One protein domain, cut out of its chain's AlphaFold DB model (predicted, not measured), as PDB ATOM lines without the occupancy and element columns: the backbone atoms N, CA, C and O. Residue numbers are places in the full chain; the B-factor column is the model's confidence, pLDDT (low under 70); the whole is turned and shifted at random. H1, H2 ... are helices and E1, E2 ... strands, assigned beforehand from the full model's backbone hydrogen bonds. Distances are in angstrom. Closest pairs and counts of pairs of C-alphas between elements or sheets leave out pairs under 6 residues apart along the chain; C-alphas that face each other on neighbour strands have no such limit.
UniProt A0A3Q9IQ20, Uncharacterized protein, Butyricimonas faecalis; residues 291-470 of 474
ATOM      1  N   GLU A 291     172.716 310.200 228.705       84.56
ATOM      2  CA  GLU A 291     171.568 309.749 227.923       84.56
ATOM      3  C   GLU A 291     171.413 308.225 228.059       84.56
ATOM      4  O   GLU A 291     172.271 307.467 227.579       84.56
ATOM      5  N   PRO A 292     170.353 307.750 228.742       82.75
ATOM      6  CA  PRO A 292     170.119 306.328 228.883       82.75
ATOM      7  C   PRO A 292     169.742 305.739 227.524       82.75
ATOM      8  O   PRO A 292     169.203 306.409 226.642       82.75
ATOM      9  N   PHE A 293     169.995 304.449 227.366       86.44
ATOM     10  CA  PHE A 293     169.533 303.685 226.221       86.44
ATOM     11  C   PHE A 293     169.051 302.326 226.695       86.44
ATOM     12  O   PHE A 293     169.553 301.804 227.687       86.44
ATOM     13  N   ASP A 294     168.137 301.744 225.932       87.88
ATOM     14  CA  ASP A 294     167.633 300.406 226.192       87.88
ATOM     15  C   ASP A 294     168.214 299.409 225.195       87.88
ATOM     16  O   ASP A 294     168.492 299.733 224.036       87.88
ATOM     17  N   VAL A 295     168.364 298.166 225.640       86.44
ATOM     18  CA  VAL A 295     168.736 297.046 224.777       86.44
ATOM     19  C   VAL A 295     167.629 296.011 224.792       86.44
ATOM     20  O   VAL A 295     167.220 295.525 225.844       86.44
ATOM     21  N   THR A 296     167.164 295.645 223.601       89.12
ATOM     22  CA  THR A 296     166.221 294.538 223.434       89.12
ATOM     23  C   THR A 296     167.004 293.288 223.076       89.12
ATOM     24  O   THR A 296     167.488 293.164 221.952       89.12
ATOM     25  N   VAL A 297     167.140 292.368 224.029       87.44
ATOM     26  CA  VAL A 297     167.720 291.042 223.778       87.44
ATOM     27  C   VAL A 297     166.702 290.196 223.015       87.44
ATOM     28  O   VAL A 297     165.562 290.052 223.448       87.44
ATOM     29  N   GLU A 298     167.112 289.662 221.867       88.94
ATOM     30  CA  GLU A 298     166.274 288.842 220.989       88.94
ATOM     31  C   GLU A 298     166.481 287.345 221.229       88.94
ATOM     32  O   GLU A 298     165.514 286.586 221.224       88.94
ATOM     33  N   ASP A 299     167.730 286.920 221.434       88.94
ATOM     34  CA  ASP A 299     168.076 285.513 221.637       88.94
ATOM     35  C   ASP A 299     169.373 285.371 222.438       88.94
ATOM     36  O   ASP A 299     170.318 286.143 222.260       88.94
ATOM     37  N   VAL A 300     169.428 284.354 223.296       90.00
ATOM     38  CA  VAL A 300     170.640 283.969 224.020       90.00
ATOM     39  C   VAL A 300     170.820 282.467 223.891       90.00
ATOM     40  O   VAL A 300     170.011 281.682 224.384       90.00
ATOM     41  N   LYS A 301     171.933 282.060 223.287       91.50
ATOM     42  CA  LYS A 301     172.317 280.656 223.149       91.50
ATOM     43  C   LYS A 301     173.528 280.377 224.020       91.50
ATOM     44  O   LYS A 301     174.491 281.130 223.975       91.50
ATOM     45  N   VAL A 302     173.488 279.295 224.790       90.94
ATOM     46  CA  VAL A 302     174.604 278.831 225.626       90.94
ATOM     47  C   VAL A 302     174.864 277.376 225.281       90.94
ATOM     48  O   VAL A 302     173.954 276.563 225.349       90.94
ATOM     49  N   LEU A 303     176.084 277.035 224.892       92.56
ATOM     50  CA  LEU A 303     176.462 275.679 224.506       92.56
ATOM     51  C   LEU A 303     177.682 275.237 225.303       92.56
ATOM     52  O   LEU A 303     178.613 276.013 225.474       92.56
ATOM     53  N   SER A 304     177.699 273.980 225.734       91.62
ATOM     54  CA  SER A 304     178.863 273.344 226.372       91.62
ATOM     55  C   SER A 304     179.774 272.675 225.336       91.62
ATOM     56  O   SER A 304     179.298 272.283 224.264       91.62
ATOM     57  N   LYS A 305     181.076 272.537 225.602       91.12
ATOM     58  CA  LYS A 305     181.993 271.882 224.665       91.12
ATOM     59  C   LYS A 305     181.669 270.390 224.577       91.12
ATOM     60  O   LYS A 305     181.562 269.684 225.578       91.12
ATOM     61  N   GLN A 306     181.504 269.879 223.357       91.88
ATOM     62  CA  GLN A 306     181.149 268.476 223.155       91.88
ATOM     63  C   GLN A 306     182.214 267.541 223.745       91.88
ATOM     64  O   GLN A 306     183.403 267.678 223.471       91.88
ATOM     65  N   GLY A 307     181.765 266.542 224.510       84.75
ATOM     66  CA  GLY A 307     182.631 265.504 225.075       84.75
ATOM     67  C   GLY A 307     183.306 265.882 226.394       84.75
ATOM     68  O   GLY A 307     183.977 265.028 226.969       84.75
ATOM     69  N   VAL A 308     183.095 267.101 226.900       81.25
ATOM     70  CA  VAL A 308     183.535 267.497 228.241       81.25
ATOM     71  C   VAL A 308     182.400 267.265 229.238       81.25
ATOM     72  O   VAL A 308     181.243 267.577 228.968       81.25
ATOM     73  N   LEU A 309     182.722 266.639 230.369       71.31
ATOM     74  CA  LEU A 309     181.749 266.300 231.413       71.31
ATOM     75  C   LEU A 309     181.981 267.086 232.704       71.31
ATOM     76  O   LEU A 309     181.029 267.344 233.437       71.31
ATOM     77  N   GLU A 310     183.237 267.419 233.003       76.31
ATOM     78  CA  GLU A 310     183.604 268.116 234.226       76.31
ATOM     79  C   GLU A 310     183.622 269.624 234.004       76.31
ATOM     80  O   GLU A 310     184.223 270.135 233.065       76.31
ATOM     81  N   TYR A 311     182.979 270.336 234.923       77.50
ATOM     82  CA  TYR A 311     182.870 271.787 234.911       77.50
ATOM     83  C   TYR A 311     184.219 272.510 234.815       77.50
ATOM     84  O   TYR A 311     184.316 273.538 234.159       77.50
ATOM     85  N   ALA A 312     185.249 272.003 235.499       75.81
ATOM     86  CA  ALA A 312     186.561 272.647 235.532       75.81
ATOM     87  C   ALA A 312     187.249 272.644 234.157       75.81
ATOM     88  O   ALA A 312     188.025 273.551 233.873       75.81
ATOM     89  N   ASP A 313     186.917 271.671 233.309       81.31
ATOM     90  CA  ASP A 313     187.538 271.482 231.999       81.31
ATOM     91  C   ASP A 313     186.669 272.019 230.850       81.31
ATOM     92  O   ASP A 313     187.108 272.061 229.696       81.31
ATOM     93  N   ASP A 314     185.412 272.384 231.126       84.88
ATOM     94  CA  ASP A 314     184.468 272.788 230.090       84.88
ATOM     95  C   ASP A 314     184.647 274.254 229.675       84.88
ATOM     96  O   ASP A 314     185.081 275.125 230.430       84.88
ATOM     97  N   THR A 315     184.294 274.526 228.424       86.94
ATOM     98  CA  THR A 315     184.295 275.850 227.816       86.94
ATOM     99  C   THR A 315     182.930 276.113 227.196       86.94
ATOM    100  O   THR A 315     182.491 275.402 226.287       86.94
ATOM    101  N   LEU A 316     182.257 277.164 227.655       87.69
ATOM    102  CA  LEU A 316     180.985 277.587 227.090       87.69
ATOM    103  C   LEU A 316     181.191 278.400 225.822       87.69
ATOM    104  O   LEU A 316     182.054 279.268 225.782       87.69
ATOM    105  N   HIS A 317     180.330 278.187 224.833       90.56
ATOM    106  CA  HIS A 317     180.107 279.141 223.757       90.56
ATOM    107  C   HIS A 317     178.750 279.815 223.971       90.56
ATOM    108  O   HIS A 317     177.706 279.159 223.913       90.56
ATOM    109  N   VAL A 318     178.765 281.114 224.263       89.94
ATOM    110  CA  VAL A 318     177.574 281.927 224.521       89.94
ATOM    111  C   VAL A 318     177.402 282.947 223.402       89.94
ATOM    112  O   VAL A 318     178.340 283.663 223.079       89.94
ATOM    113  N   THR A 319     176.210 283.056 222.822       91.31
ATOM    114  CA  THR A 319     175.882 284.108 221.850       91.31
ATOM    115  C   THR A 319     174.658 284.881 222.311       91.31
ATOM    116  O   THR A 319     173.646 284.271 222.645       91.31
ATOM    117  N   CYS A 320     174.731 286.206 222.290       90.44
ATOM    118  CA  CYS A 320     173.643 287.118 222.621       90.44
ATOM    119  C   CYS A 320     173.309 287.972 221.394       90.44
ATOM    120  O   CYS A 320     174.152 288.743 220.933       90.44
ATOM    121  N   LYS A 321     172.091 287.825 220.868       91.69
ATOM    122  CA  LYS A 321     171.543 288.660 219.795       91.69
ATOM    123  C   LYS A 321     170.664 289.741 220.387       91.69
ATOM    124  O   LYS A 321     169.807 289.445 221.219       91.69
ATOM    125  N   PHE A 322     170.855 290.981 219.964       91.38
ATOM    126  CA  PHE A 322     170.138 292.111 220.539       91.38
ATOM    127  C   PHE A 322     170.052 293.304 219.586       91.38
ATOM    128  O   PHE A 322     170.843 293.448 218.657       91.38
ATOM    129  N   LYS A 323     169.102 294.198 219.859       91.50
ATOM    130  CA  LYS A 323     168.963 295.506 219.213       91.50
ATOM    131  C   LYS A 323     169.320 296.605 220.197       91.50
ATOM    132  O   LYS A 323     168.881 296.573 221.347       91.50
ATOM    133  N   CYS A 324     170.090 297.580 219.734       88.69
ATOM    134  CA  CYS A 324     170.531 298.714 220.534       88.69
ATOM    135  C   CYS A 324     170.457 299.997 219.689       88.69
ATOM    136  O   CYS A 324     170.909 299.977 218.542       88.69
ATOM    137  N   PRO A 325     169.899 301.103 220.222       89.31
ATOM    138  CA  PRO A 325     169.780 302.362 219.490       89.31
ATOM    139  C   PRO A 325     171.092 303.160 219.446       89.31
ATOM    140  O   PRO A 325     171.170 304.151 218.723       89.31
ATOM    141  N   VAL A 326     172.113 302.753 220.209       87.00
ATOM    142  CA  VAL A 326     173.407 303.440 220.301       87.00
ATOM    143  C   VAL A 326     174.554 302.537 219.860       87.00
ATOM    144  O   VAL A 326     174.448 301.310 219.843       87.00
ATOM    145  N   GLU A 327     175.690 303.142 219.517       85.06
ATOM    146  CA  GLU A 327     176.923 302.379 219.341       85.06
ATOM    147  C   GLU A 327     177.462 301.897 220.689       85.06
ATOM    148  O   GLU A 327     177.552 302.664 221.651       85.06
ATOM    149  N   LEU A 328     177.882 300.633 220.739       84.44
ATOM    150  CA  LEU A 328     178.467 300.036 221.933       84.44
ATOM    151  C   LEU A 328     179.996 300.113 221.914       84.44
ATOM    152  O   LEU A 328     180.640 299.912 220.883       84.44
ATOM    153  N   ALA A 329     180.570 300.381 223.083       80.88
ATOM    154  CA  ALA A 329     181.978 300.181 223.397       80.88
ATOM    155  C   ALA A 329     182.276 298.718 223.773       80.88
ATOM    156  O   ALA A 329     183.408 298.263 223.617       80.88
ATOM    157  N   GLY A 330     181.275 297.973 224.252       83.00
ATOM    158  CA  GLY A 330     181.422 296.553 224.559       83.00
ATOM    159  C   GLY A 330     180.182 295.924 225.184       83.00
ATOM    160  O   GLY A 330     179.198 296.601 225.489       83.00
ATOM    161  N   VAL A 331     180.248 294.609 225.388       84.38
ATOM    162  CA  VAL A 331     179.237 293.829 226.109       84.38
ATOM    163  C   VAL A 331     179.947 293.017 227.187       84.38
ATOM    164  O   VAL A 331     180.890 292.282 226.901       84.38
ATOM    165  N   LEU A 332     179.505 293.171 228.428       81.69
ATOM    166  CA  LEU A 332     179.965 292.412 229.579       81.69
ATOM    167  C   LEU A 332     179.000 291.253 229.819       81.69
ATOM    168  O   LEU A 332     177.804 291.478 229.994       81.69
ATOM    169  N   MET A 333     179.526 290.032 229.849       82.38
ATOM    170  CA  MET A 333     178.792 288.863 230.320       82.38
ATOM    171  C   MET A 333     179.033 288.689 231.823       82.38
ATOM    172  O   MET A 333     180.126 288.932 232.338       82.38
ATOM    173  N   LEU A 334     177.991 288.307 232.543       79.06
ATOM    174  CA  LEU A 334     178.016 288.099 233.983       79.06
ATOM    175  C   LEU A 334     177.407 286.730 234.278       79.06
ATOM    176  O   LEU A 334     176.437 286.341 233.627       79.06
ATOM    177  N   ASP A 335     177.953 286.024 235.261       79.06
ATOM    178  CA  ASP A 335     177.375 284.786 235.780       79.06
ATOM    179  C   ASP A 335     176.929 284.986 237.230       79.06
ATOM    180  O   ASP A 335     177.733 285.270 238.122       79.06
ATOM    181  N   ASP A 336     175.621 284.893 237.455       77.00
ATOM    182  CA  ASP A 336     174.998 285.152 238.749       77.00
ATOM    183  C   ASP A 336     174.561 283.855 239.444       77.00
ATOM    184  O   ASP A 336     173.631 283.200 238.964       77.00
ATOM    185  N   PRO A 337     175.153 283.498 240.600       72.06
ATOM    186  CA  PRO A 337     174.771 282.314 241.369       72.06
ATOM    187  C   PRO A 337     173.487 282.489 242.207       72.06
ATOM    188  O   PRO A 337     173.142 281.591 242.980       72.06
ATOM    189  N   TRP A 338     172.789 283.630 242.112       67.19
ATOM    190  CA  TRP A 338     171.540 283.925 242.833       67.19
ATOM    191  C   TRP A 338     171.644 283.768 244.351       67.19
ATOM    192  O   TRP A 338     170.838 283.088 245.006       67.19
ATOM    193  N   ARG A 339     172.699 284.352 244.919       68.38
ATOM    194  CA  ARG A 339     172.968 284.255 246.352       68.38
ATOM    195  C   ARG A 339     173.174 285.614 246.985       68.38
ATOM    196  O   ARG A 339     174.291 285.989 247.306       68.38
ATOM    197  N   THR A 340     172.080 286.321 247.221       65.44
ATOM    198  CA  THR A 340     172.080 287.472 248.120       65.44
ATOM    199  C   THR A 340     172.145 287.049 249.586       65.44
ATOM    200  O   THR A 340     171.446 286.125 250.013       65.44
ATOM    201  N   TYR A 341     172.938 287.769 250.380       64.38
ATOM    202  CA  TYR A 341     172.970 287.636 251.833       64.38
ATOM    203  C   TYR A 341     172.658 288.972 252.499       64.38
ATOM    204  O   TYR A 341     173.166 290.013 252.095       64.38
ATOM    205  N   ASP A 342     171.852 288.922 253.554       63.03
ATOM    206  CA  ASP A 342     171.590 290.061 254.420       63.03
ATOM    207  C   ASP A 342     172.919 290.553 255.036       63.03
ATOM    208  O   ASP A 342     173.636 289.761 255.670       63.03
ATOM    209  N   PRO A 343     173.274 291.839 254.871       57.59
ATOM    210  CA  PRO A 343     174.556 292.374 255.324       57.59
ATOM    211  C   PRO A 343     174.690 292.412 256.856       57.59
ATOM    212  O   PRO A 343     175.804 292.357 257.373       57.59
ATOM    213  N   VAL A 344     173.577 292.442 257.596       61.16
ATOM    214  CA  VAL A 344     173.534 292.539 259.064       61.16
ATOM    215  C   VAL A 344     173.660 291.162 259.720       61.16
ATOM    216  O   VAL A 344     174.412 290.975 260.676       61.16
ATOM    217  N   PHE A 345     172.925 290.172 259.218       60.53
ATOM    218  CA  PHE A 345     172.823 288.839 259.812       60.53
ATOM    219  C   PHE A 345     173.670 287.787 259.096       60.53
ATOM    220  O   PHE A 345     173.811 286.668 259.603       60.53
ATOM    221  N   GLY A 346     174.200 288.117 257.915       61.12
ATOM    222  CA  GLY A 346     174.954 287.202 257.064       61.12
ATOM    223  C   GLY A 346     174.152 286.037 256.540       61.12
ATOM    224  O   GLY A 346     174.744 285.034 256.158       61.12
ATOM    225  N   LYS A 347     172.821 286.130 256.548       66.06
ATOM    226  CA  LYS A 347     171.944 285.039 256.135       66.06
ATOM    227  C   LYS A 347     171.515 285.193 254.695       66.06
ATOM    228  O   LYS A 347     171.227 286.304 254.276       66.06
ATOM    229  N   ARG A 348     171.424 284.075 253.971       68.31
ATOM    230  CA  ARG A 348     170.858 284.082 252.621       68.31
ATOM    231  C   ARG A 348     169.441 284.645 252.687       68.31
ATOM    232  O   ARG A 348     168.643 284.147 253.485       68.31
ATOM    233  N   ASP A 349     169.157 285.636 251.854       66.81
ATOM    234  CA  ASP A 349     167.858 286.296 251.804       66.81
ATOM    235  C   ASP A 349     167.337 286.361 250.364       66.81
ATOM    236  O   ASP A 349     167.722 287.209 249.561       66.81
ATOM    237  N   GLU A 350     166.424 285.439 250.055       67.12
ATOM    238  CA  GLU A 350     165.776 285.329 248.743       67.12
ATOM    239  C   GLU A 350     164.786 286.474 248.459       67.12
ATOM    240  O   GLU A 350     164.290 286.599 247.337       67.12
ATOM    241  N   SER A 351     164.438 287.287 249.465       63.75
ATOM    242  CA  SER A 351     163.591 288.468 249.273       63.75
ATOM    243  C   SER A 351     164.390 289.651 248.730       63.75
ATOM    244  O   SER A 351     163.890 290.370 247.868       63.75
ATOM    245  N   ILE A 352     165.654 289.775 249.145       63.25
ATOM    246  CA  ILE A 352     166.588 290.799 248.664       63.25
ATOM    247  C   ILE A 352     167.140 290.423 247.274       63.25
ATOM    248  O   ILE A 352     167.444 291.302 246.478       63.25
ATOM    249  N   ASP A 353     167.160 289.134 246.905       58.62
ATOM    250  CA  ASP A 353     167.429 288.691 245.521       58.62
ATOM    251  C   ASP A 353     166.482 289.329 244.477       58.62
ATOM    252  O   ASP A 353     166.745 289.227 243.286       58.62
ATOM    253  N   LYS A 354     165.364 289.942 244.886       56.91
ATOM    254  CA  LYS A 354     164.379 290.584 243.996       56.91
ATOM    255  C   LYS A 354     164.320 292.101 244.157       56.91
ATOM    256  O   LYS A 354     163.452 292.728 243.554       56.91
ATOM    257  N   ASP A 355     165.164 292.668 245.012       55.75
ATOM    258  CA  ASP A 355     165.205 294.104 245.240       55.75
ATOM    259  C   ASP A 355     166.119 294.750 244.195       55.75
ATOM    260  O   ASP A 355     167.335 294.548 244.179       55.75
ATOM    261  N   GLU A 356     165.507 295.522 243.297       47.00
ATOM    262  CA  GLU A 356     166.194 296.204 242.202       47.00
ATOM    263  C   GLU A 356     167.187 297.276 242.680       47.00
ATOM    264  O   GLU A 356     168.024 297.720 241.895       47.00
ATOM    265  N   MET A 357     167.112 297.663 243.958       47.88
ATOM    266  CA  MET A 357     167.914 298.716 244.582       47.88
ATOM    267  C   MET A 357     168.956 298.177 245.575       47.88
ATOM    268  O   MET A 357     169.714 298.961 246.147       47.88
ATOM    269  N   GLN A 358     169.010 296.859 245.803       52.75
ATOM    270  CA  GLN A 358     169.994 296.233 246.691       52.75
ATOM    271  C   GLN A 358     171.145 295.624 245.889       52.75
ATOM    272  O   GLN A 358     170.947 294.735 245.062       52.75
ATOM    273  N   ASP A 359     172.356 296.095 246.185       52.34
ATOM    274  CA  ASP A 359     173.627 295.585 245.672       52.34
ATOM    275  C   ASP A 359     174.264 294.709 246.756       52.34
ATOM    276  O   ASP A 359     174.773 295.188 247.771       52.34
ATOM    277  N   THR A 360     174.144 293.398 246.609       50.66
ATOM    278  CA  THR A 360     174.185 292.479 247.751       50.66
ATOM    279  C   THR A 360     175.551 291.870 248.009       50.66
ATOM    280  O   THR A 360     175.679 290.918 248.773       50.66
ATOM    281  N   GLY A 361     176.610 292.389 247.388       45.47
ATOM    282  CA  GLY A 361     177.956 291.831 247.567       45.47
ATOM    283  C   GLY A 361     178.252 290.580 246.734       45.47
ATOM    284  O   GLY A 361     179.413 290.184 246.645       45.47
ATOM    285  N   TRP A 362     177.224 289.969 246.138       53.34
ATOM    286  CA  TRP A 362     177.271 288.666 245.461       53.34
ATOM    287  C   TRP A 362     176.576 288.671 244.096       53.34
ATOM    288  O   TRP A 362     176.356 287.616 243.500       53.34
ATOM    289  N   ASP A 363     176.185 289.854 243.635       50.16
ATOM    290  CA  ASP A 363     175.435 290.027 242.402       50.16
ATOM    291  C   ASP A 363     176.356 289.800 241.212       50.16
ATOM    292  O   ASP A 363     177.407 290.435 241.122       50.16
ATOM    293  N   ALA A 364     175.938 288.877 240.343       52.47
ATOM    294  CA  ALA A 364     176.455 288.621 239.005       52.47
ATOM    295  C   ALA A 364     177.962 288.883 238.849       52.47
ATOM    296  O   ALA A 364     178.390 289.988 238.510       52.47
ATOM    297  N   TYR A 365     178.781 287.857 239.078       63.12
ATOM    298  CA  TYR A 365     180.218 287.992 238.897       63.12
ATOM    299  C   TYR A 365     180.512 288.287 237.429       63.12
ATOM    300  O   TYR A 365     180.137 287.525 236.538       63.12
ATOM    301  N   GLY A 366     181.184 289.410 237.176       53.12
ATOM    302  CA  GLY A 366     181.736 289.730 235.866       53.12
ATOM    303  C   GLY A 366     182.672 288.623 235.431       53.12
ATOM    304  O   GLY A 366     183.698 288.404 236.078       53.12
ATOM    305  N   VAL A 367     182.306 287.952 234.340       55.06
ATOM    306  CA  VAL A 367     183.177 287.025 233.629       55.06
ATOM    307  C   VAL A 367     183.391 287.614 232.249       55.06
ATOM    308  O   VAL A 367     182.494 287.624 231.407       55.06
ATOM    309  N   TYR A 368     184.588 288.140 232.009       50.00
ATOM    310  CA  TYR A 368     184.968 288.507 230.656       50.00
ATOM    311  C   TYR A 368     185.576 287.335 229.923       50.00
ATOM    312  O   TYR A 368     186.169 286.415 230.483       50.00
ATOM    313  N   VAL A 369     185.401 287.436 228.626       48.28
ATOM    314  CA  VAL A 369     185.613 286.409 227.653       48.28
ATOM    315  C   VAL A 369     186.589 286.997 226.671       48.28
ATOM    316  O   VAL A 369     186.291 287.991 226.012       48.28
ATOM    317  N   GLU A 370     187.780 286.421 226.629       41.09
ATOM    318  CA  GLU A 370     188.899 286.941 225.847       41.09
ATOM    319  C   GLU A 370     188.532 287.151 224.368       41.09
ATOM    320  O   GLU A 370     189.014 288.085 223.730       41.09
ATOM    321  N   GLN A 371     187.591 286.346 223.873       50.34
ATOM    322  CA  GLN A 371     187.117 286.329 222.501       50.34
ATOM    323  C   GLN A 371     185.644 286.751 222.428       50.34
ATOM    324  O   GLN A 371     184.759 285.926 222.202       50.34
ATOM    325  N   ALA A 372     185.385 288.041 222.656       57.06
ATOM    326  CA  ALA A 372     184.106 288.641 222.308       57.06
ATOM    327  C   ALA A 372     184.160 289.237 220.898       57.06
ATOM    328  O   ALA A 372     184.809 290.262 220.689       57.06
ATOM    329  N   SER A 373     183.498 288.608 219.923       72.06
ATOM    330  CA  SER A 373     183.219 289.271 218.645       72.06
ATOM    331  C   SER A 373     181.881 289.989 218.745       72.06
ATOM    332  O   SER A 373     180.905 289.435 219.254       72.06
ATOM    333  N   LEU A 374     181.853 291.242 218.297       81.56
ATOM    334  CA  LEU A 374     180.629 292.018 218.154       81.56
ATOM    335  C   LEU A 374     180.399 292.259 216.667       81.56
ATOM    336  O   LEU A 374     181.092 293.065 216.045       81.56
ATOM    337  N   GLU A 375     179.429 291.553 216.106       85.12
ATOM    338  CA  GLU A 375     179.030 291.682 214.707       85.12
ATOM    339  C   GLU A 375     177.710 292.446 214.615       85.12
ATOM    340  O   GLU A 375     176.857 292.326 215.496       85.12
ATOM    341  N   LYS A 376     177.539 293.239 213.554       83.69
ATOM    342  CA  LYS A 376     176.311 293.994 213.288       83.69
ATOM    343  C   LYS A 376     175.786 293.653 211.898       83.69
ATOM    344  O   LYS A 376     176.489 293.857 210.911       83.69
ATOM    345  N   GLU A 377     174.538 293.204 211.826       84.94
ATOM    346  CA  GLU A 377     173.804 292.968 210.584       84.94
ATOM    347  C   GLU A 377     172.490 293.762 210.623       84.94
ATOM    348  O   GLU A 377     171.582 293.472 211.405       84.94
ATOM    349  N   GLY A 378     172.394 294.820 209.810       85.38
ATOM    350  CA  GLY A 378     171.289 295.778 209.911       85.38
ATOM    351  C   GLY A 378     171.255 296.444 211.292       85.38
ATOM    352  O   GLY A 378     172.246 297.037 211.714       85.38
ATOM    353  N   ASP A 379     170.129 296.320 211.997       84.38
ATOM    354  CA  ASP A 379     169.929 296.863 213.353       84.38
ATOM    355  C   ASP A 379     170.197 295.838 214.471       84.38
ATOM    356  O   ASP A 379     170.009 296.143 215.650       84.38
ATOM    357  N   VAL A 380     170.614 294.618 214.117       89.69
ATOM    358  CA  VAL A 380     170.847 293.526 215.069       89.69
ATOM    359  C   VAL A 380     172.340 293.348 215.301       89.69
ATOM    360  O   VAL A 380     173.131 293.224 214.366       89.69
ATOM    361  N   TYR A 381     172.713 293.303 216.572       89.94
ATOM    362  CA  TYR A 381     174.047 292.973 217.039       89.94
ATOM    363  C   TYR A 381     174.085 291.523 217.517       89.94
ATOM    364  O   TYR A 381     173.131 291.040 218.127       89.94
ATOM    365  N   THR A 382     175.207 290.846 217.287       91.38
ATOM    366  CA  THR A 382     175.515 289.546 217.891       91.38
ATOM    367  C   THR A 382     176.823 289.659 218.657       91.38
ATOM    368  O   THR A 382     177.859 289.950 218.063       91.38
ATOM    369  N   ALA A 383     176.767 289.438 219.970       89.81
ATOM    370  CA  ALA A 383     177.943 289.269 220.814       89.81
ATOM    371  C   ALA A 383     178.174 287.774 221.059       89.81
ATOM    372  O   ALA A 383     177.296 287.105 221.606       89.81
ATOM    373  N   SER A 384     179.332 287.257 220.661       89.38
ATOM    374  CA  SER A 384     179.731 285.858 220.884       89.38
ATOM    375  C   SER A 384     180.803 285.776 221.957       89.38
ATOM    376  O   SER A 384     181.590 286.697 222.081       89.38
ATOM    377  N   PHE A 385     180.847 284.696 222.725       86.88
ATOM    378  CA  PHE A 385     181.686 284.554 223.908       86.88
ATOM    379  C   PHE A 385     182.163 283.092 224.039       86.88
ATOM    380  O   PHE A 385     181.327 282.194 224.063       86.88
ATOM    381  N   VAL A 386     183.469 282.834 224.177       85.94
ATOM    382  CA  VAL A 386     184.060 281.519 224.514       85.94
ATOM    383  C   VAL A 386     184.690 281.523 225.918       85.94
ATOM    384  O   VAL A 386     185.693 282.197 226.139       85.94
ATOM    385  N   VAL A 387     184.120 280.791 226.883       79.56
ATOM    386  CA  VAL A 387     184.392 281.010 228.320       79.56
ATOM    387  C   VAL A 387     184.739 279.729 229.069       79.56
ATOM    388  O   VAL A 387     183.891 278.840 229.151       79.56
ATOM    389  N   PRO A 388     185.935 279.627 229.674       81.06
ATOM    390  CA  PRO A 388     186.260 278.518 230.564       81.06
ATOM    391  C   PRO A 388     185.381 278.555 231.817       81.06
ATOM    392  O   PRO A 388     185.383 279.544 232.556       81.06
ATOM    393  N   LEU A 389     184.650 277.474 232.088       78.12
ATOM    394  CA  LEU A 389     183.753 277.402 233.242       78.12
ATOM    395  C   LEU A 389     184.509 277.472 234.576       78.12
ATOM    396  O   LEU A 389     183.991 278.035 235.544       78.12
ATOM    397  N   CYS A 390     185.764 277.021 234.635       72.06
ATOM    398  CA  CYS A 390     186.626 277.194 235.810       72.06
ATOM    399  C   CYS A 390     186.712 278.656 236.298       72.06
ATOM    400  O   CYS A 390     186.885 278.898 237.494       72.06
ATOM    401  N   ASN A 391     186.511 279.640 235.414       71.06
ATOM    402  CA  ASN A 391     186.617 281.059 235.754       71.06
ATOM    403  C   ASN A 391     185.369 281.642 236.433       71.06
ATOM    404  O   ASN A 391     185.426 282.719 237.026       71.06
ATOM    405  N   HIS A 392     184.256 280.919 236.398       68.25
ATOM    406  CA  HIS A 392     182.970 281.351 236.943       68.25
ATOM    407  C   HIS A 392     182.818 281.064 238.456       68.25
ATOM    408  O   HIS A 392     181.905 281.585 239.095       68.25
ATOM    409  N   ILE A 393     183.710 280.275 239.080       60.59
ATOM    410  CA  ILE A 393     183.612 279.903 240.507       60.59
ATOM    411  C   ILE A 393     184.737 280.538 241.319       60.59
ATOM    412  O   ILE A 393     185.908 280.318 241.041       60.59
ATOM    413  N   ASN A 394     184.391 281.208 242.422       54.00
ATOM    414  CA  ASN A 394     185.289 281.217 243.585       54.00
ATOM    415  C   ASN A 394     184.648 280.769 244.906       54.00
ATOM    416  O   ASN A 394     185.375 280.590 245.874       54.00
ATOM    417  N   PHE A 395     183.327 280.557 245.012       53.91
ATOM    418  CA  PHE A 395     182.733 280.726 246.347       53.91
ATOM    419  C   PHE A 395     181.929 279.636 247.013       53.91
ATOM    420  O   PHE A 395     181.871 279.643 248.243       53.91
ATOM    421  N   GLU A 396     181.315 278.703 246.296       52.53
ATOM    422  CA  GLU A 396     180.251 277.915 246.937       52.53
ATOM    423  C   GLU A 396     180.351 276.415 246.756       52.53
ATOM    424  O   GLU A 396     179.358 275.696 246.766       52.53
ATOM    425  N   LEU A 397     181.584 275.921 246.733       50.03
ATOM    426  CA  LEU A 397     181.853 274.493 246.868       50.03
ATOM    427  C   LEU A 397     182.521 274.145 248.204       50.03
ATOM    428  O   LEU A 397     182.915 273.002 248.413       50.03
ATOM    429  N   SER A 398     182.618 275.089 249.148       43.84
ATOM    430  CA  SER A 398     183.250 274.859 250.456       43.84
ATOM    431  C   SER A 398     182.398 274.048 251.446       43.84
ATOM    432  O   SER A 398     182.883 273.701 252.522       43.84
ATOM    433  N   THR A 399     181.153 273.676 251.118       50.03
ATOM    434  CA  THR A 399     180.349 272.807 251.997       50.03
ATOM    435  C   THR A 399     180.554 271.330 251.688       50.03
ATOM    436  O   THR A 399     180.416 270.910 250.543       50.03
ATOM    437  N   ASN A 400     180.793 270.521 252.722       50.38
ATOM    438  CA  ASN A 400     181.088 269.077 252.664       50.38
ATOM    439  C   ASN A 400     179.983 268.176 252.050       50.38
ATOM    440  O   ASN A 400     180.166 266.959 251.983       50.38
ATOM    441  N   SER A 401     178.860 268.738 251.594       51.94
ATOM    442  CA  SER A 401     177.690 268.028 251.062       51.94
ATOM    443  C   SER A 401     177.396 268.377 249.601       51.94
ATOM    444  O   SER A 401     177.703 269.480 249.141       51.94
ATOM    445  N   SER A 402     176.756 267.443 248.889       57.25
ATOM    446  CA  SER A 402     176.228 267.671 247.542       57.25
ATOM    447  C   SER A 402     175.341 268.913 247.534       57.25
ATOM    448  O   SER A 402     174.382 269.003 248.299       57.25
ATOM    449  N   THR A 403     175.701 269.887 246.712       66.12
ATOM    450  CA  THR A 403     175.058 271.203 246.649       66.12
ATOM    451  C   THR A 403     174.609 271.450 245.219       66.12
ATOM    452  O   THR A 403     175.371 271.224 244.280       66.12
ATOM    453  N   LEU A 404     173.348 271.860 245.076       73.00
ATOM    454  CA  LEU A 404     172.755 272.309 243.822       73.00
ATOM    455  C   LEU A 404     172.726 273.837 243.841       73.00
ATOM    456  O   LEU A 404     172.165 274.418 244.770       73.00
ATOM    457  N   ILE A 405     173.309 274.475 242.834       74.69
ATOM    458  CA  ILE A 405     173.361 275.936 242.711       74.69
ATOM    459  C   ILE A 405     172.740 276.322 241.378       74.69
ATOM    460  O   ILE A 405     173.018 275.680 240.370       74.69
ATOM    461  N   SER A 406     171.871 277.331 241.377       77.19
ATOM    462  CA  SER A 406     171.326 277.883 240.135       77.19
ATOM    463  C   SER A 406     172.162 279.084 239.734       77.19
ATOM    464  O   SER A 406     172.416 279.950 240.558       77.19
ATOM    465  N   HIS A 407     172.577 279.101 238.481       80.00
ATOM    466  CA  HIS A 407     173.338 280.167 237.860       80.00
ATOM    467  C   HIS A 407     172.498 280.810 236.763       80.00
ATOM    468  O   HIS A 407     171.595 280.171 236.212       80.00
ATOM    469  N   GLU A 408     172.787 282.059 236.431       80.94
ATOM    470  CA  GLU A 408     172.172 282.769 235.320       80.94
ATOM    471  C   GLU A 408     173.205 283.598 234.568       80.94
ATOM    472  O   GLU A 408     173.870 284.454 235.150       80.94
ATOM    473  N   ILE A 409     173.258 283.393 233.250       82.81
ATOM    474  CA  ILE A 409     174.021 284.254 232.354       82.81
ATOM    475  C   ILE A 409     173.246 285.546 232.112       82.81
ATOM    476  O   ILE A 409     172.096 285.525 231.666       82.81
ATOM    477  N   ARG A 410     173.907 286.669 232.382       80.44
ATOM    478  CA  ARG A 410     173.378 288.026 232.238       80.44
ATOM    479  C   ARG A 410     174.322 288.876 231.404       80.44
ATOM    480  O   ARG A 410     175.496 288.548 231.242       80.44
ATOM    481  N   PHE A 411     173.803 289.991 230.905       81.88
ATOM    482  CA  PHE A 411     174.560 290.910 230.065       81.88
ATOM    483  C   PHE A 411     174.421 292.341 230.553       81.88
ATOM    484  O   PHE A 411     173.356 292.760 231.009       81.88
ATOM    485  N   ARG A 412     175.501 293.097 230.394       82.75
ATOM    486  CA  ARG A 412     175.496 294.549 230.461       82.75
ATOM    487  C   ARG A 412     176.138 295.106 229.198       82.75
ATOM    488  O   ARG A 412     177.223 294.692 228.807       82.75
ATOM    489  N   PHE A 413     175.467 296.047 228.563       84.56
ATOM    490  CA  PHE A 413     175.875 296.671 227.314       84.56
ATOM    491  C   PHE A 413     176.461 298.036 227.637       84.56
ATOM    492  O   PHE A 413     175.817 298.824 228.320       84.56
ATOM    493  N   ILE A 414     177.681 298.310 227.190       84.31
ATOM    494  CA  ILE A 414     178.391 299.559 227.471       84.31
ATOM    495  C   ILE A 414     178.308 300.405 226.207       84.31
ATOM    496  O   ILE A 414     178.873 300.022 225.182       84.31
ATOM    497  N   GLY A 415     177.593 301.523 226.257       84.00
ATOM    498  CA  GLY A 415     177.518 302.485 225.164       84.00
ATOM    499  C   GLY A 415     178.836 303.237 225.000       84.00
ATOM    500  O   GLY A 415     179.569 303.448 225.966       84.00
ATOM    501  N   LYS A 416     179.156 303.682 223.781       82.44
ATOM    502  CA  LYS A 416     180.297 304.593 223.559       82.44
ATOM    503  C   LYS A 416     180.110 305.950 224.240       82.44
ATOM    504  O   LYS A 416     181.091 306.614 224.546       82.44
ATOM    505  N   ASN A 417     178.861 306.316 224.527       79.25
ATOM    506  CA  ASN A 417     178.508 307.460 225.363       79.25
ATOM    507  C   ASN A 417     178.843 307.250 226.851       79.25
ATOM    508  O   ASN A 417     178.636 308.148 227.653       79.25
ATOM    509  N   GLY A 418     179.323 306.068 227.242       76.88
ATOM    510  CA  GLY A 418     179.759 305.771 228.598       76.88
ATOM    511  C   GLY A 418     178.687 305.243 229.547       76.88
ATOM    512  O   GLY A 418     179.019 304.654 230.578       76.88
ATOM    513  N   MET A 419     177.409 305.368 229.190       83.19
ATOM    514  CA  MET A 419     176.326 304.727 229.933       83.19
ATOM    515  C   MET A 419     176.340 303.219 229.712       83.19
ATOM    516  O   MET A 419     176.721 302.721 228.652       83.19
ATOM    517  N   ALA A 420     175.885 302.483 230.720       83.12
ATOM    518  CA  ALA A 420     175.668 301.052 230.610       83.12
ATOM    519  C   ALA A 420     174.183 300.712 230.749       83.12
ATOM    520  O   ALA A 420     173.465 301.360 231.511       83.12
ATOM    521  N   PHE A 421     173.744 299.668 230.049       83.31
ATOM    522  CA  PHE A 421     172.405 299.109 230.174       83.31
ATOM    523  C   PHE A 421     172.457 297.621 230.554       83.31
ATOM    524  O   PHE A 421     173.148 296.852 229.884       83.31
ATOM    525  N   PRO A 422     171.701 297.173 231.568       80.12
ATOM    526  CA  PRO A 422     171.114 297.998 232.624       80.12
ATOM    527  C   PRO A 422     172.194 298.800 233.372       80.12
ATOM    528  O   PRO A 422     173.343 298.352 233.464       80.12
ATOM    529  N   HIS A 423     171.840 299.983 233.882       78.00
ATOM    530  CA  HIS A 423     172.792 300.858 234.573       78.00
ATOM    531  C   HIS A 423     173.246 300.253 235.912       78.00
ATOM    532  O   HIS A 423     172.564 299.401 236.473       78.00
ATOM    533  N   ALA A 424     174.408 300.656 236.440       72.75
ATOM    534  CA  ALA A 424     175.003 299.975 237.595       72.75
ATOM    535  C   ALA A 424     174.192 299.941 238.888       72.75
ATOM    536  O   ALA A 424     174.160 298.869 239.488       72.75
ATOM    537  N   PRO A 425     173.533 301.035 239.300       69.19
ATOM    538  CA  PRO A 425     172.653 301.048 240.461       69.19
ATOM    539  C   PRO A 425     171.388 300.209 240.268       69.19
ATOM    540  O   PRO A 425     170.707 299.921 241.241       69.19
ATOM    541  N   THR A 426     171.061 299.816 239.033       67.00
ATOM    542  CA  THR A 426     169.961 298.894 238.768       67.00
ATOM    543  C   THR A 426     170.458 297.472 238.969       67.00
ATOM    544  O   THR A 426     171.327 296.990 238.228       67.00
ATOM    545  N   SER A 427     169.879 296.774 239.944       65.00
ATOM    546  CA  SER A 427     170.098 295.342 240.063       65.00
ATOM    547  C   SER A 427     169.644 294.664 238.780       65.00
ATOM    548  O   SER A 427     168.523 294.825 238.301       65.00
ATOM    549  N   ILE A 428     170.523 293.844 238.227       60.44
ATOM    550  CA  ILE A 428     170.195 292.963 237.105       60.44
ATOM    551  C   ILE A 428     169.431 291.713 237.570       60.44
ATOM    552  O   ILE A 428     169.063 290.862 236.756       60.44
ATOM    553  N   LYS A 429     169.157 291.591 238.879       59.66
ATOM    554  CA  LYS A 429     168.256 290.581 239.433       59.66
ATOM    555  C   LYS A 429     166.801 291.012 239.211       59.66
ATOM    556  O   LYS A 429     166.179 291.632 240.056       59.66
ATOM    557  N   GLY A 430     166.248 290.667 238.047       51.22
ATOM    558  CA  GLY A 430     164.816 290.855 237.780       51.22
ATOM    559  C   GLY A 430     163.917 289.927 238.616       51.22
ATOM    560  O   GLY A 430     164.398 288.960 239.216       51.22
ATOM    561  N   GLY A 431     162.599 290.174 238.583       47.97
ATOM    562  CA  GLY A 431     161.552 289.370 239.238       47.97
ATOM    563  C   GLY A 431     161.535 287.862 238.885       47.97
ATOM    564  O   GLY A 431     162.345 287.392 238.079       47.97
ATOM    565  N   PRO A 432     160.640 287.060 239.510       45.97
ATOM    566  CA  PRO A 432     160.676 285.592 239.457       45.97
ATOM    567  C   PRO A 432     160.771 285.057 238.025       45.97
ATOM    568  O   PRO A 432     160.120 285.586 237.134       45.97
ATOM    569  N   CYS A 433     161.571 283.999 237.833       47.03
ATOM    570  CA  CYS A 433     161.899 283.367 236.551       47.03
ATOM    571  C   CYS A 433     160.691 283.172 235.617       47.03
ATOM    572  O   CYS A 433     160.081 282.103 235.604       47.03
ATOM    573  N   SER A 434     160.374 284.160 234.785       42.97
ATOM    574  CA  SER A 434     159.532 283.970 233.612       42.97
ATOM    575  C   SER A 434     160.422 283.976 232.372       42.97
ATOM    576  O   SER A 434     161.075 284.959 232.030       42.97
ATOM    577  N   ALA A 435     160.477 282.817 231.714       39.00
ATOM    578  CA  ALA A 435     160.971 282.674 230.347       39.00
ATOM    579  C   ALA A 435     160.293 283.719 229.429       39.00
ATOM    580  O   ALA A 435     159.147 284.086 229.706       39.00
ATOM    581  N   PRO A 436     160.940 284.185 228.341       44.16
ATOM    582  CA  PRO A 436     162.027 283.513 227.613       44.16
ATOM    583  C   PRO A 436     163.434 284.139 227.700       44.16
ATOM    584  O   PRO A 436     164.344 283.605 227.080       44.16
ATOM    585  N   LEU A 437     163.657 285.215 228.461       52.19
ATOM    586  CA  LEU A 437     164.899 286.013 228.363       52.19
ATOM    587  C   LEU A 437     165.992 285.699 229.407       52.19
ATOM    588  O   LEU A 437     166.999 286.399 229.456       52.19
ATOM    589  N   ARG A 438     165.816 284.673 230.255       71.19
ATOM    590  CA  ARG A 438     166.777 284.322 231.323       71.19
ATOM    591  C   ARG A 438     167.452 282.977 231.049       71.19
ATOM    592  O   ARG A 438     166.786 281.936 231.054       71.19
ATOM    593  N   THR A 439     168.771 282.979 230.853       80.62
ATOM    594  CA  THR A 439     169.550 281.763 230.560       80.62
ATOM    595  C   THR A 439     170.138 281.165 231.831       80.62
ATOM    596  O   THR A 439     171.290 281.406 232.188       80.62
ATOM    597  N   CYS A 440     169.314 280.388 232.538       84.06
ATOM    598  CA  CYS A 440     169.702 279.752 233.796       84.06
ATOM    599  C   CYS A 440     170.262 278.339 233.606       84.06
ATOM    600  O   CYS A 440     169.670 277.531 232.897       84.06
ATOM    601  N   TYR A 441     171.292 277.958 234.344       83.62
ATOM    602  CA  TYR A 441     171.766 276.572 234.414       83.62
ATOM    603  C   TYR A 441     172.011 276.164 235.861       83.62
ATOM    604  O   TYR A 441     171.956 276.984 236.775       83.62
ATOM    605  N   LYS A 442     172.207 274.873 236.094       84.00
ATOM    606  CA  LYS A 442     172.438 274.323 237.427       84.00
ATOM    607  C   LYS A 442     173.834 273.753 237.525       84.00
ATOM    608  O   LYS A 442     174.249 273.024 236.631       84.00
ATOM    609  N   LEU A 443     174.496 274.019 238.644       80.69
ATOM    610  CA  LEU A 443     175.724 273.358 239.065       80.69
ATOM    611  C   LEU A 443     175.426 272.341 240.158       80.69
ATOM    612  O   LEU A 443     174.714 272.639 241.119       80.69
ATOM    613  N   VAL A 444     175.984 271.142 240.020       79.25
ATOM    614  CA  VAL A 444     175.860 270.052 240.986       79.25
ATOM    615  C   VAL A 444     177.249 269.631 241.432       79.25
ATOM    616  O   VAL A 444     178.011 269.054 240.657       79.25
ATOM    617  N   ARG A 445     177.562 269.853 242.709       75.81
ATOM    618  CA  ARG A 445     178.752 269.268 243.329       75.81
ATOM    619  C   ARG A 445     178.462 267.834 243.746       75.81
ATOM    620  O   ARG A 445     177.565 267.606 244.559       75.81
ATOM    621  N   THR A 446     179.257 266.883 243.271       72.75
ATOM    622  CA  THR A 446     179.111 265.466 243.625       72.75
ATOM    623  C   THR A 446     180.386 264.939 244.272       72.75
ATOM    624  O   THR A 446     181.491 265.177 243.794       72.75
ATOM    625  N   ARG A 447     180.240 264.223 245.392       72.69
ATOM    626  CA  ARG A 447     181.360 263.588 246.100       72.69
ATOM    627  C   ARG A 447     181.708 262.244 245.456       72.69
ATOM    628  O   ARG A 447     180.840 261.383 245.326       72.69
ATOM    629  N   LEU A 448     182.982 262.040 245.132       68.44
ATOM    630  CA  LEU A 448     183.547 260.763 244.697       68.44
ATOM    631  C   LEU A 448     184.053 259.984 245.918       68.44
ATOM    632  O   LEU A 448     185.145 260.212 246.435       68.44
ATOM    633  N   GLY A 449     183.232 259.043 246.382       64.44
ATOM    634  CA  GLY A 449     183.617 258.071 247.403       64.44
ATOM    635  C   GLY A 449     183.724 258.614 248.835       64.44
ATOM    636  O   GLY A 449     183.467 259.780 249.140       64.44
ATOM    637  N   THR A 450     184.076 257.719 249.756       67.25
ATOM    638  CA  THR A 450     184.126 257.976 251.207       67.25
ATOM    639  C   THR A 450     185.531 258.301 251.729       67.25
ATOM    640  O   THR A 450     185.676 258.574 252.919       67.25
ATOM    641  N   GLY A 451     186.546 258.306 250.856       62.84
ATOM    642  CA  GLY A 451     187.951 258.547 251.208       62.84
ATOM    643  C   GLY A 451     188.239 259.955 251.746       62.84
ATOM    644  O   GLY A 451     187.418 260.869 251.605       62.84
ATOM    645  N   TYR A 452     189.410 260.104 252.376       60.62
ATOM    646  CA  TYR A 452     189.934 261.372 252.890       60.62
ATOM    647  C   TYR A 452     191.323 261.665 252.283       60.62
ATOM    648  O   TYR A 452     192.192 260.796 252.379       60.62
ATOM    649  N   PRO A 453     191.556 262.858 251.698       61.69
ATOM    650  CA  PRO A 453     190.590 263.944 251.524       61.69
ATOM    651  C   PRO A 453     189.472 263.558 250.543       61.69
ATOM    652  O   PRO A 453     189.672 262.762 249.628       61.69
ATOM    653  N   ALA A 454     188.268 264.080 250.774       65.00
ATOM    654  CA  ALA A 454     187.129 263.801 249.909       65.00
ATOM    655  C   ALA A 454     187.345 264.456 248.537       65.00
ATOM    656  O   ALA A 454     187.577 265.662 248.457       65.00
ATOM    657  N   VAL A 455     187.257 263.660 247.471       68.81
ATOM    658  CA  VAL A 455     187.323 264.142 246.088       68.81
ATOM    659  C   VAL A 455     185.924 264.574 245.663       68.81
ATOM    660  O   VAL A 455     184.942 263.879 245.936       68.81
ATOM    661  N   TYR A 456     185.819 265.725 245.012       72.38
ATOM    662  CA  TYR A 456     184.564 266.246 244.485       72.38
ATOM    663  C   TYR A 456     184.768 266.664 243.040       72.38
ATOM    664  O   TYR A 456     185.813 267.218 242.721       72.38
ATOM    665  N   TYR A 457     183.748 266.447 242.220       74.94
ATOM    666  CA  TYR A 457     183.652 267.000 240.875       74.94
ATOM    667  C   TYR A 457     182.381 267.839 240.776       74.94
ATOM    668  O   TYR A 457     181.443 267.687 241.576       74.94
ATOM    669  N   VAL A 458     182.363 268.756 239.819       77.56
ATOM    670  CA  VAL A 458     181.237 269.658 239.580       77.56
ATOM    671  C   VAL A 458     180.693 269.358 238.194       77.56
ATOM    672  O   VAL A 458     181.446 269.294 237.227       77.56
ATOM    673  N   LEU A 459     179.384 269.145 238.116       82.94
ATOM    674  CA  LEU A 459     178.648 268.956 236.870       82.94
ATOM    675  C   LEU A 459     177.737 270.151 236.617       82.94
ATOM    676  O   LEU A 459     177.315 270.814 237.566       82.94
ATOM    677  N   HIS A 460     177.358 270.360 235.361       85.88
ATOM    678  CA  HIS A 460     176.358 271.349 234.972       85.88
ATOM    679  C   HIS A 460     175.349 270.777 233.970       85.88
ATOM    680  O   HIS A 460     175.644 269.824 233.251       85.88
ATOM    681  N   ASP A 461     174.138 271.336 233.928       89.69
ATOM    682  CA  ASP A 461     173.047 270.841 233.070       89.69
ATOM    683  C   ASP A 461     172.992 271.487 231.671       89.69
ATOM    684  O   ASP A 461     172.092 271.189 230.891       89.69
ATOM    685  N   ILE A 462     173.966 272.329 231.307       90.00
ATOM    686  CA  ILE A 462     174.018 272.996 229.991       90.00
ATOM    687  C   ILE A 462     173.988 272.007 228.808       90.00
ATOM    688  O   ILE A 462     173.165 272.222 227.917       90.00
ATOM    689  N   PRO A 463     174.792 270.918 228.765       90.88
ATOM    690  CA  PRO A 463     174.802 270.009 227.617       90.88
ATOM    691  C   PRO A 463     173.431 269.394 227.333       90.88
ATOM    692  O   PRO A 463     173.043 269.228 226.181       90.88
ATOM    693  N   THR A 464     172.685 269.059 228.389       90.88
ATOM    694  CA  THR A 464     171.362 268.435 228.276       90.88
ATOM    695  C   THR A 464     170.255 269.461 228.063       90.88
ATOM    696  O   THR A 464     169.274 269.159 227.387       90.88
ATOM    697  N   LYS A 465     170.397 270.667 228.625       90.56
ATOM    698  CA  LYS A 465     169.383 271.723 228.572       90.56
ATOM    699  C   LYS A 465     169.461 272.580 227.311       90.56
ATOM    700  O   LYS A 465     168.422 272.945 226.766       90.56
ATOM    701  N   TYR A 466     170.669 272.912 226.872       91.94
ATOM    702  CA  TYR A 466     170.921 273.868 225.794       91.94
ATOM    703  C   TYR A 466     171.727 273.284 224.627       91.94
ATOM    704  O   TYR A 466     171.677 273.819 223.521       91.94
ATOM    705  N   GLY A 467     172.406 272.154 224.844       93.38
ATOM    706  CA  GLY A 467     173.160 271.438 223.819       93.38
ATOM    707  C   GLY A 467     174.666 271.681 223.891       93.38
ATOM    708  O   GLY A 467     175.190 272.284 224.832       93.38
ATOM    709  N   THR A 468     175.368 271.184 222.873       94.38
ATOM    710  CA  THR A 468     176.830 271.244 222.784       94.38
ATOM    711  C   THR A 468     177.316 271.923 221.505       94.38
ATOM    712  O   THR A 468     176.590 271.996 220.513       94.38
ATOM    713  N   TRP A 469     178.560 272.399 221.519       92.56
ATOM    714  CA  TRP A 469     179.280 272.905 220.350       92.56
ATOM    715  C   TRP A 469     180.559 272.096 220.104       92.56
ATOM    716  O   TRP A 469     181.100 271.471 221.018       92.56
ATOM    717  N   VAL A 470     181.024 272.094 218.857       88.25
ATOM    718  CA  VAL A 470     182.284 271.464 218.439       88.25
ATOM    719  C   VAL A 470     183.260 272.590 218.152       88.25
ATOM    720  O   VAL A 470     182.898 273.496 217.400       88.25
TER     721      VAL A 470
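This is residues 291 to 470 of the 474 residues of an uncharacterized protein of Butyricimonas faecalis (UniProt A0A3Q9IQ20). Two twisted antiparallel sheets stand partly face to face as a loose sandwich: a curled sheet of five strands, E4, E3, E7, E8, E9 in order, and a sheet of four, E1, E2, E6, E5. The hairpin E8 and E9 carries the five-strand sheet on past the other sheet at one end, and the long link of residues 337 to 364 reaches away from the sandwich. The printed part has 180 residues with nine named strands and two named helices of four residues, in the order E1 E2 E3 E4 E5 E6 H1 E7 E8 E9 H2. It is mostly strand, though only 81 residues are in named elements. The whole is compact, with a radius of gyration of the C-alphas of 17.4 A and spans of 57 by 46 by 27 A.

Begin with E7, residues 404 to 415: find C-alpha 404 at (172.755, 272.309, 243.822) and run 35.8 A to C-alpha 415 at (177.518, 302.485, 225.164). In the same sheet look for E3, residues 328 to 336, 22.7 A; E4, residues 365 to 367; E8, residues 439 to 448, 28.9 A; and E9, residues 455 to 460, 17.2 A. In the other sheet, E1, residues 296 to 305, begins at (166.221, 294.538, 223.434) and runs 27.6 A. E2 is residues 315 to 323, 26.4 A; E5 is residues 373 to 377, 12.9 A; and E6 is residues 380 to 388, 26.5 A. H1 is residues 389 to 392 and H2 residues 462 to 465.

In the strongly twisted five-strand sheet, N 334 of E3 and O 410 of E7 are 2.8 A apart, within hydrogen-bond range. Next, E7, E8 and E9 form a meander, each strand the antiparallel neighbour of the one before; look at N 407 and O 441, 2.8 A, and N 446 and O 457, 2.9 A. At the edge strand E4, N 365 and O 335 of E3 are 3.0 A apart. In the other sheet, find N 301 and O 319 of E1 and E2, 2.9 A, N 318 and O 385 of E2 and E6, 2.8 A, and N 382 and O 375 of E6 and E5, 2.8 A. Where the sheets face each other, their parts are 9.1 A centre to centre, with strands at 34 degrees. H2 only grazes both sheets; its closest C-alphas to E1 are Pro 463 and Ser 304, 5.4 A. H1 only grazes the five-strand sheet. Both helices are too short for an O i to N i+4 pair.

The C-alphas farthest apart, Glu 291 and Gly 451, are 58.6 A apart. The printed part has no cut. The links E3 to E4, H1 to E7 and E7 to E8 are long. Mean pLDDT of the printed part is 73.6; it is under 70 at residues 338 to 372, 392 to 403, 425 to 437 and 448 to 455.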